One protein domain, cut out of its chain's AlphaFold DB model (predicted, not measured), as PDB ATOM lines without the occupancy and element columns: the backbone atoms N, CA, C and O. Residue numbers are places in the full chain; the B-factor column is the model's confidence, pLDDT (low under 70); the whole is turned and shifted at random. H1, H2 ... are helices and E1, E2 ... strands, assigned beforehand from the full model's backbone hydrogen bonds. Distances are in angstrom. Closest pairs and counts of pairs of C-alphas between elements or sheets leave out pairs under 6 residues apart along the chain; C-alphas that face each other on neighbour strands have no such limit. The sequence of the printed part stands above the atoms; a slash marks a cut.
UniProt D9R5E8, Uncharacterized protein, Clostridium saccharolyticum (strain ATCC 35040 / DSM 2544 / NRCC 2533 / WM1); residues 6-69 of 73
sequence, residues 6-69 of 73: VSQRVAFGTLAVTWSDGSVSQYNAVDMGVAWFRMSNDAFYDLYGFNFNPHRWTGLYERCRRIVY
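AT A GLANCE: This is residues 6 to 69 of the 73 residues of an uncharacterized protein of Clostridium saccharolyticum (strain ATCC 35040 / DSM 2544 / NRCC 2533 / WM1) (UniProt D9R5E8). A three-stranded antiparallel sheet, E1 E2 E3, makes one end of this domain, and a crossed pair of helices, H1 and H3, makes the other end. H1 follows directly on E3, H3 packs on H1, and H2 lies off to one side near H1, with a long link folding back from it to H3. The printed part has 64 residues, with three named strands and then three named helices in the order E1 E2 E3 H1 H2 H3; the class is mixed, helices and strands. The whole is compact, with a radius of gyration of the C-alphas of 11.4 A and spans of 37 by 26 by 15 A.

HOW THE PARTS SIT: The sheet is made of E1, residues 6 to 11, E2, residues 14 to 19, and E3, residues 24 to 28, in that order, with E1 and E3 as its edge strands. They form a meander, each strand the antiparallel neighbour of the one before. E1 and E2 are a hairpin, their directions at 165 degrees; N 9 and O 16 are 3.0 A apart, within hydrogen-bond range, and N 16 and O 9 are 2.8 A apart. E2 and E3 are a hairpin too, at 154 degrees, with N 17 and O 25 at 2.8 A. H1, residues 29 to 38, is on the sheet, over E2; the closest C-alphas of E2 and H1 are those of Leu 15 and Ala 29, 4.8 A apart. H1 stands up from the sheet, its line rising 66 degrees out of a local plane fitted to just 6 C-alphas. H3, residues 60 to 68, touches H1 at a steep tilt of 55 degrees, the same way; their closest C-alphas, those of Val 34 and Cys 64, are 5.3 A apart. H2, residues 41 to 48, is close to H1 but not clearly touching; their closest C-alphas, those of Trp 36 and Phe 44, are 6.8 A apart. H2 and H3 are apart, and neither is on the sheet. In H1, H2 and H3 every O i to N i+4 pair is within hydrogen-bond range.

IN THESE COORDINATES: E1 begins at C-alpha 6, (185.408, 193.461, 167.606), and is 17.0 A long; E2 is 15.9 A and E3 13.5 A. H1 begins at C-alpha 29, (176.026, 199.333, 180.791), and is 14.4 A long. H2 is 10.3 A and H3 12.5 A, ending at C-alpha 68, (175.398, 194.681, 194.242).

THE WHOLE: The two C-alphas farthest apart are those of Asp 21 and Tyr 69, 37.3 A. The printed part has no cut. The link from H2 to H3, residues 49 to 59, is long; the other links are tight. The mean pLDDT of the printed part is 96.6, and no printed residue is under 70.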
ATOM      1  N   VAL A   6     184.311 192.665 168.177       97.44
ATOM      2  CA  VAL A   6     185.408 193.461 167.606       97.44
ATOM      3  C   VAL A   6     185.742 194.648 168.500       97.44
ATOM      4  O   VAL A   6     186.908 195.018 168.630       97.44
ATOM      5  N   SER A   7     184.729 195.301 169.074       97.44
ATOM      6  CA  SER A   7     184.958 196.415 169.992       97.44
ATOM      7  C   SER A   7     183.763 196.699 170.891       97.44
ATOM      8  O   SER A   7     182.619 196.383 170.564       97.44
ATOM      9  N   GLN A   8     184.052 197.387 171.995       98.06
ATOM     10  CA  GLN A   8     183.077 197.852 172.971       98.06
ATOM     11  C   GLN A   8     183.232 199.352 173.208       98.06
ATOM     12  O   GLN A   8     184.350 199.868 173.308       98.06
ATOM     13  N   ARG A   9     182.107 200.053 173.349       97.62
ATOM     14  CA  ARG A   9     182.058 201.466 173.748       97.62
ATOM     15  C   ARG A   9     180.934 201.672 174.751       97.62
ATOM     16  O   ARG A   9     179.841 201.163 174.541       97.62
ATOM     17  N   VAL A  10     181.186 202.450 175.802       97.25
ATOM     18  CA  VAL A  10     180.135 202.904 176.720       97.25
ATOM     19  C   VAL A  10     179.960 204.404 176.568       97.25
ATOM     20  O   VAL A  10     180.926 205.156 176.682       97.25
ATOM     21  N   ALA A  11     178.728 204.832 176.315       94.50
ATOM     22  CA  ALA A  11     178.344 206.236 176.265       94.50
ATOM     23  C   ALA A  11     176.919 206.392 176.797       94.50
ATOM     24  O   ALA A  11     176.053 205.574 176.496       94.50
ATOM     25  N   PHE A  12     176.682 207.427 177.607       92.81
ATOM     26  CA  PHE A  12     175.355 207.768 178.146       92.81
ATOM     27  C   PHE A  12     174.598 206.588 178.797       92.81
ATOM     28  O   PHE A  12     173.379 206.505 178.720       92.81
ATOM     29  N   GLY A  13     175.318 205.669 179.455       94.38
ATOM     30  CA  GLY A  13     174.728 204.497 180.120       94.38
ATOM     31  C   GLY A  13     174.476 203.286 179.215       94.38
ATOM     32  O   GLY A  13     174.052 202.248 179.717       94.38
ATOM     33  N   THR A  14     174.797 203.375 177.926       97.81
ATOM     34  CA  THR A  14     174.660 202.282 176.957       97.81
ATOM     35  C   THR A  14     176.019 201.677 176.637       97.81
ATOM     36  O   THR A  14     176.951 202.403 176.296       97.81
ATOM     37  N   LEU A  15     176.124 200.350 176.711       98.31
ATOM     38  CA  LEU A  15     177.215 199.560 176.147       98.31
ATOM     39  C   LEU A  15     176.849 199.169 174.712       98.31
ATOM     40  O   LEU A  15     175.911 198.406 174.499       98.31
ATOM     41  N   ALA A  16     177.607 199.666 173.741       98.25
ATOM     42  CA  ALA A  16     177.549 199.230 172.354       98.25
ATOM     43  C   ALA A  16     178.652 198.200 172.086       98.25
ATOM     44  O   ALA A  16     179.829 198.470 172.345       98.25
ATOM     45  N   VAL A  17     178.264 197.046 171.545       98.25
ATOM     46  CA  VAL A  17     179.160 195.965 171.126       98.25
ATOM     47  C   VAL A  17     179.108 195.858 169.611       98.25
ATOM     48  O   VAL A  17     178.061 195.538 169.046       98.25
ATOM     49  N   THR A  18     180.231 196.141 168.961       98.25
ATOM     50  CA  THR A  18     180.392 195.976 167.516       98.25
ATOM     51  C   THR A  18     180.916 194.584 167.235       98.25
ATOM     52  O   THR A  18     181.904 194.146 167.829       98.25
ATOM     53  N   TRP A  19     180.283 193.912 166.287       98.06
ATOM     54  CA  TRP A  19     180.581 192.533 165.951       98.06
ATOM     55  C   TRP A  19     181.300 192.397 164.612       98.06
ATOM     56  O   TRP A  19     181.299 193.309 163.785       98.06
ATOM     57  N   SER A  20     181.886 191.224 164.375       97.38
ATOM     58  CA  SER A  20     182.651 190.903 163.163       97.38
ATOM     59  C   SER A  20     181.855 190.992 161.855       97.38
ATOM     60  O   SER A  20     182.448 191.098 160.789       97.38
ATOM     61  N   ASP A  21     180.522 190.931 161.920       96.12
ATOM     62  CA  ASP A  21     179.614 191.090 160.775       96.12
ATOM     63  C   ASP A  21     179.199 192.554 160.526       96.12
ATOM     64  O   ASP A  21     178.382 192.827 159.650       96.12
ATOM     65  N   GLY A  22     179.743 193.498 161.302       95.88
ATOM     66  CA  GLY A  22     179.431 194.925 161.227       95.88
ATOM     67  C   GLY A  22     178.160 195.342 161.972       95.88
ATOM     68  O   GLY A  22     177.891 196.537 162.086       95.88
ATOM     69  N   SER A  23     177.388 194.400 162.516       97.12
ATOM     70  CA  SER A  23     176.222 194.737 163.334       97.12
ATOM     71  C   SER A  23     176.628 195.254 164.718       97.12
ATOM     72  O   SER A  23     177.737 195.006 165.205       97.12
ATOM     73  N   VAL A  24     175.700 195.955 165.373       97.75
ATOM     74  CA  VAL A  24     175.895 196.515 166.715       97.75
ATOM     75  C   VAL A  24     174.767 196.059 167.631       97.75
ATOM     76  O   VAL A  24     173.594 196.259 167.321       97.75
ATOM     77  N   SER A  25     175.127 195.482 168.774       97.88
ATOM     78  CA  SER A  25     174.194 195.211 169.873       97.88
ATOM     79  C   SER A  25     174.343 196.277 170.951       97.88
ATOM     80  O   SER A  25     175.452 196.742 171.216       97.88
ATOM     81  N   GLN A  26     173.231 196.669 171.568       98.19
ATOM     82  CA  GLN A  26     173.214 197.660 172.640       98.19
ATOM     83  C   GLN A  26     172.652 197.045 173.916       98.19
ATOM     84  O   GLN A  26     171.639 196.350 173.884       98.19
ATOM     85  N   TYR A  27     173.306 197.341 175.031       98.19
ATOM     86  CA  TYR A  27     172.928 196.886 176.360       98.19
ATOM     87  C   TYR A  27     172.968 198.059 177.332       98.19
ATOM     88  O   TYR A  27     173.710 199.022 177.131       98.19
ATOM     89  N   ASN A  28     172.225 197.969 178.429       98.19
ATOM     90  CA  ASN A  28     172.420 198.887 179.540       98.19
ATOM     91  C   ASN A  28     173.763 198.568 180.223       98.19
ATOM     92  O   ASN A  28     173.983 197.453 180.693       98.19
ATOM     93  N   ALA A  29     174.674 199.539 180.273       98.00
ATOM     94  CA  ALA A  29     176.026 199.333 180.791       98.00
ATOM     95  C   ALA A  29     176.042 198.998 182.292       98.00
ATOM     96  O   ALA A  29     176.922 198.270 182.749       98.00
ATOM     97  N   VAL A  30     175.075 199.517 183.058       97.94
ATOM     98  CA  VAL A  30     174.945 199.214 184.488       97.94
ATOM     99  C   VAL A  30     174.450 197.789 184.678       97.94
ATOM    100  O   VAL A  30     175.030 197.068 185.483       97.94
ATOM    101  N   ASP A  31     173.453 197.352 183.908       98.06
ATOM    102  CA  ASP A  31     172.945 195.979 183.999       98.06
ATOM    103  C   ASP A  31     174.030 194.962 183.625       98.06
ATOM    104  O   ASP A  31     174.196 193.958 184.315       98.06
ATOM    105  N   MET A  32     174.837 195.256 182.599       98.06
ATOM    106  CA  MET A  32     175.994 194.425 182.238       98.06
ATOM    107  C   MET A  32     177.057 194.407 183.337       98.06
ATOM    108  O   MET A  32     177.603 193.350 183.646       98.06
ATOM    109  N   GLY A  33     177.336 195.547 183.975       97.50
ATOM    110  CA  GLY A  33     178.262 195.595 185.107       97.50
ATOM    111  C   GLY A  33     177.747 194.841 186.331       97.50
ATOM    112  O   GLY A  33     178.508 194.116 186.963       97.50
ATOM    113  N   VAL A  34     176.456 194.942 186.643       97.56
ATOM    114  CA  VAL A  34     175.816 194.172 187.719       97.56
ATOM    115  C   VAL A  34     175.831 192.676 187.407       97.56
ATOM    116  O   VAL A  34     176.123 191.879 188.297       97.56
ATOM    117  N   ALA A  35     175.561 192.287 186.158       97.56
ATOM    118  CA  ALA A  35     175.675 190.903 185.709       97.56
ATOM    119  C   ALA A  35     177.107 190.389 185.895       97.56
ATOM    120  O   ALA A  35     177.288 189.354 186.526       97.56
ATOM    121  N   TRP A  36     178.111 191.157 185.462       96.69
ATOM    122  CA  TRP A  36     179.529 190.837 185.647       96.69
ATOM    123  C   TRP A  36     179.907 190.594 187.117       96.69
ATOM    124  O   TRP A  36     180.659 189.677 187.414       96.69
ATOM    125  N   PHE A  37     179.340 191.352 188.060       96.38
ATOM    126  CA  PHE A  37     179.557 191.121 189.495       96.38
ATOM    127  C   PHE A  37     178.930 189.827 190.030       96.38
ATOM    128  O   PHE A  37     179.361 189.328 191.069       96.38
ATOM    129  N   ARG A  38     177.867 189.334 189.390       96.56
ATOM    130  CA  ARG A  38     177.028 188.232 189.887       96.56
ATOM    131  C   ARG A  38     177.342 186.880 189.248       96.56
ATOM    132  O   ARG A  38     176.806 185.879 189.711       96.56
ATOM    133  N   MET A  39     178.167 186.831 188.202       95.44
ATOM    134  CA  MET A  39     178.491 185.596 187.479       95.44
ATOM    135  C   MET A  39     179.983 185.490 187.155       95.44
ATOM    136  O   MET A  39     180.711 186.478 187.203       95.44
ATOM    137  N   SER A  40     180.448 184.282 186.826       95.19
ATOM    138  CA  SER A  40     181.806 184.081 186.315       95.19
ATOM    139  C   SER A  40     181.952 184.653 184.899       95.19
ATOM    140  O   SER A  40     180.970 184.765 184.165       95.19
ATOM    141  N   ASN A  41     183.186 184.969 184.487       93.31
ATOM    142  CA  ASN A  41     183.455 185.423 183.117       93.31
ATOM    143  C   ASN A  41     182.996 184.398 182.066       93.31
ATOM    144  O   ASN A  41     182.444 184.800 181.049       93.31
ATOM    145  N   ASP A  42     183.158 183.098 182.323       96.81
ATOM    146  CA  ASP A  42     182.723 182.049 181.390       96.81
ATOM    147  C   ASP A  42     181.198 182.049 181.222       96.81
ATOM    148  O   ASP A  42     180.703 182.081 180.099       96.81
ATOM    149  N   ALA A  43     180.443 182.130 182.325       96.88
ATOM    150  CA  ALA A  43     178.983 182.212 182.269       96.88
ATOM    151  C   ALA A  43     178.505 183.499 181.574       96.88
ATOM    152  O   ALA A  43     177.517 183.483 180.839       96.88
ATOM    153  N   PHE A  44     179.217 184.611 181.781       97.06
ATOM    154  CA  PHE A  44     178.951 185.863 181.078       97.06
ATOM    155  C   PHE A  44     179.184 185.706 179.570       97.06
ATOM    156  O   PHE A  44     178.333 186.092 178.766       97.06
ATOM    157  N   TYR A  45     180.319 185.120 179.184       96.12
ATOM    158  CA  TYR A  45     180.678 184.897 177.789       96.12
ATOM    159  C   TYR A  45     179.702 183.948 177.091       96.12
ATOM    160  O   TYR A  45     179.283 184.229 175.970       96.12
ATOM    161  N   ASP A  46     179.286 182.871 177.752       96.12
ATOM    162  CA  ASP A  46     178.315 181.924 177.203       96.12
ATOM    163  C   ASP A  46     176.943 182.574 176.969       96.12
ATOM    164  O   ASP A  46     176.283 182.283 175.968       96.12
ATOM    165  N   LEU A  47     176.528 183.488 177.853       95.88
ATOM    166  CA  LEU A  47     175.246 184.184 177.745       95.88
ATOM    167  C   LEU A  47     175.259 185.303 176.694       95.88
ATOM    168  O   LEU A  47     174.314 185.435 175.918       95.88
ATOM    169  N   TYR A  48     176.304 186.133 176.681       95.25
ATOM    170  CA  TYR A  48     176.335 187.357 175.875       95.25
ATOM    171  C   TYR A  48     177.215 187.263 174.624       95.25
ATOM    172  O   TYR A  48     177.072 188.083 173.717       95.25
ATOM    173  N   GLY A  49     178.111 186.280 174.541       95.69
ATOM    174  CA  GLY A  49     179.038 186.087 173.422       95.69
ATOM    175  C   GLY A  49     180.262 187.012 173.432       95.69
ATOM    176  O   GLY A  49     180.979 187.082 172.433       95.69
ATOM    177  N   PHE A  50     180.496 187.743 174.526       96.38
ATOM    178  CA  PHE A  50     181.652 188.622 174.721       96.38
ATOM    179  C   PHE A  50     182.014 188.723 176.207       96.38
ATOM    180  O   PHE A  50     181.198 188.406 177.066       96.38
ATOM    181  N   ASN A  51     183.227 189.191 176.512       95.31
ATOM    182  CA  ASN A  51     183.647 189.477 177.885       95.31
ATOM    183  C   ASN A  51     183.520 190.965 178.190       95.31
ATOM    184  O   ASN A  51     183.922 191.810 177.394       95.31
ATOM    185  N   PHE A  52     183.026 191.296 179.375       95.69
ATOM    186  CA  PHE A  52     182.869 192.673 179.823       95.69
ATOM    187  C   PHE A  52     183.823 192.973 180.979       95.69
ATOM    188  O   PHE A  52     184.098 192.106 181.799       95.69
ATOM    189  N   ASN A  53     184.337 194.201 181.058       95.25
ATOM    190  CA  ASN A  53     185.098 194.652 182.222       95.25
ATOM    191  C   ASN A  53     184.687 196.086 182.597       95.25
ATOM    192  O   ASN A  53     185.176 197.032 181.969       95.25
ATOM    193  N   PRO A  54     183.835 196.275 183.623       95.75
ATOM    194  CA  PRO A  54     183.338 197.595 184.004       95.75
ATOM    195  C   PRO A  54     184.435 198.571 184.464       95.75
ATOM    196  O   PRO A  54     184.205 199.777 184.423       95.75
ATOM    197  N   HIS A  55     185.636 198.102 184.830       96.44
ATOM    198  CA  HIS A  55     186.766 198.977 185.179       96.44
ATOM    199  C   HIS A  55     187.293 199.805 184.001       96.44
ATOM    200  O   HIS A  55     187.991 200.793 184.212       96.44
ATOM    201  N   ARG A  56     186.967 199.433 182.756       96.38
ATOM    202  CA  ARG A  56     187.393 200.182 181.563       96.38
ATOM    203  C   ARG A  56     186.718 201.551 181.435       96.38
ATOM    204  O   ARG A  56     187.170 202.359 180.629       96.38
ATOM    205  N   TRP A  57     185.651 201.809 182.195       95.62
ATOM    206  CA  TRP A  57     184.883 203.050 182.127       95.62
ATOM    207  C   TRP A  57     184.768 203.692 183.506       95.62
ATOM    208  O   TRP A  57     184.195 203.116 184.432       95.62
ATOM    209  N   THR A  58     185.306 204.906 183.625       95.12
ATOM    210  CA  THR A  58     185.371 205.670 184.876       95.12
ATOM    211  C   THR A  58     184.013 205.734 185.577       95.12
ATOM    212  O   THR A  58     183.025 206.182 184.995       95.12
ATOM    213  N   GLY A  59     183.962 205.297 186.838       95.12
ATOM    214  CA  GLY A  59     182.768 205.351 187.684       95.12
ATOM    215  C   GLY A  59     181.751 204.227 187.459       95.12
ATOM    216  O   GLY A  59     180.825 204.084 188.266       95.12
ATOM    217  N   LEU A  60     181.881 203.428 186.391       96.88
ATOM    218  CA  LEU A  60     180.928 202.356 186.097       96.88
ATOM    219  C   LEU A  60     181.065 201.201 187.090       96.88
ATOM    220  O   LEU A  60     180.057 200.741 187.629       96.88
ATOM    221  N   TYR A  61     182.297 200.774 187.369       96.75
ATOM    222  CA  TYR A  61     182.572 199.735 188.359       96.75
ATOM    223  C   TYR A  61     182.033 200.116 189.741       96.75
ATOM    224  O   TYR A  61     181.268 199.357 190.333       96.75
ATOM    225  N   GLU A  62     182.359 201.311 190.237       96.69
ATOM    226  CA  GLU A  62     181.948 201.781 191.562       96.69
ATOM    227  C   GLU A  62     180.426 201.876 191.667       96.69
ATOM    228  O   GLU A  62     179.847 201.527 192.697       96.69
ATOM    229  N   ARG A  63     179.761 202.323 190.592       95.69
ATOM    230  CA  ARG A  63     178.299 202.361 190.522       95.69
ATOM    231  C   ARG A  63     177.697 200.962 190.616       95.69
ATOM    232  O   ARG A  63     176.796 200.762 191.423       95.69
ATOM    233  N   CYS A  64     178.198 200.006 189.835       96.81
ATOM    234  CA  CYS A  64     177.704 198.628 189.861       96.81
ATOM    235  C   CYS A  64     177.987 197.960 191.215       96.81
ATOM    236  O   CYS A  64     177.108 197.307 191.772       96.81
ATOM    237  N   ARG A  65     179.161 198.214 191.808       96.44
ATOM    238  CA  ARG A  65     179.532 197.710 193.136       96.44
ATOM    239  C   ARG A  65     178.550 198.165 194.213       96.44
ATOM    240  O   ARG A  65     178.141 197.340 195.018       96.44
ATOM    241  N   ARG A  66     178.160 199.447 194.223       96.00
ATOM    242  CA  ARG A  66     177.171 199.979 195.185       96.00
ATOM    243  C   ARG A  66     175.785 199.352 195.028       96.00
ATOM    244  O   ARG A  66     175.060 199.267 196.008       96.00
ATOM    245  N   ILE A  67     175.419 198.936 193.815       95.88
ATOM    246  CA  ILE A  67     174.142 198.258 193.549       95.88
ATOM    247  C   ILE A  67     174.175 196.814 194.060       95.88
ATOM    248  O   ILE A  67     173.193 196.344 194.625       95.88
ATOM    249  N   VAL A  68     175.284 196.097 193.851       96.12
ATOM    250  CA  VAL A  68     175.398 194.681 194.242       96.12
ATOM    251  C   VAL A  68     175.683 194.511 195.732       96.12
ATOM    252  O   VAL A  68     175.133 193.607 196.352       96.12
ATOM    253  N   TYR A  69     176.508 195.387 196.301       94.69
ATOM    254  CA  TYR A  69     176.894 195.382 197.709       94.69
ATOM    255  C   TYR A  69     176.483 196.714 198.349       94.69
ATOM    256  O   TYR A  69     177.340 197.590 198.539       94.69
TER     257      TYR A  69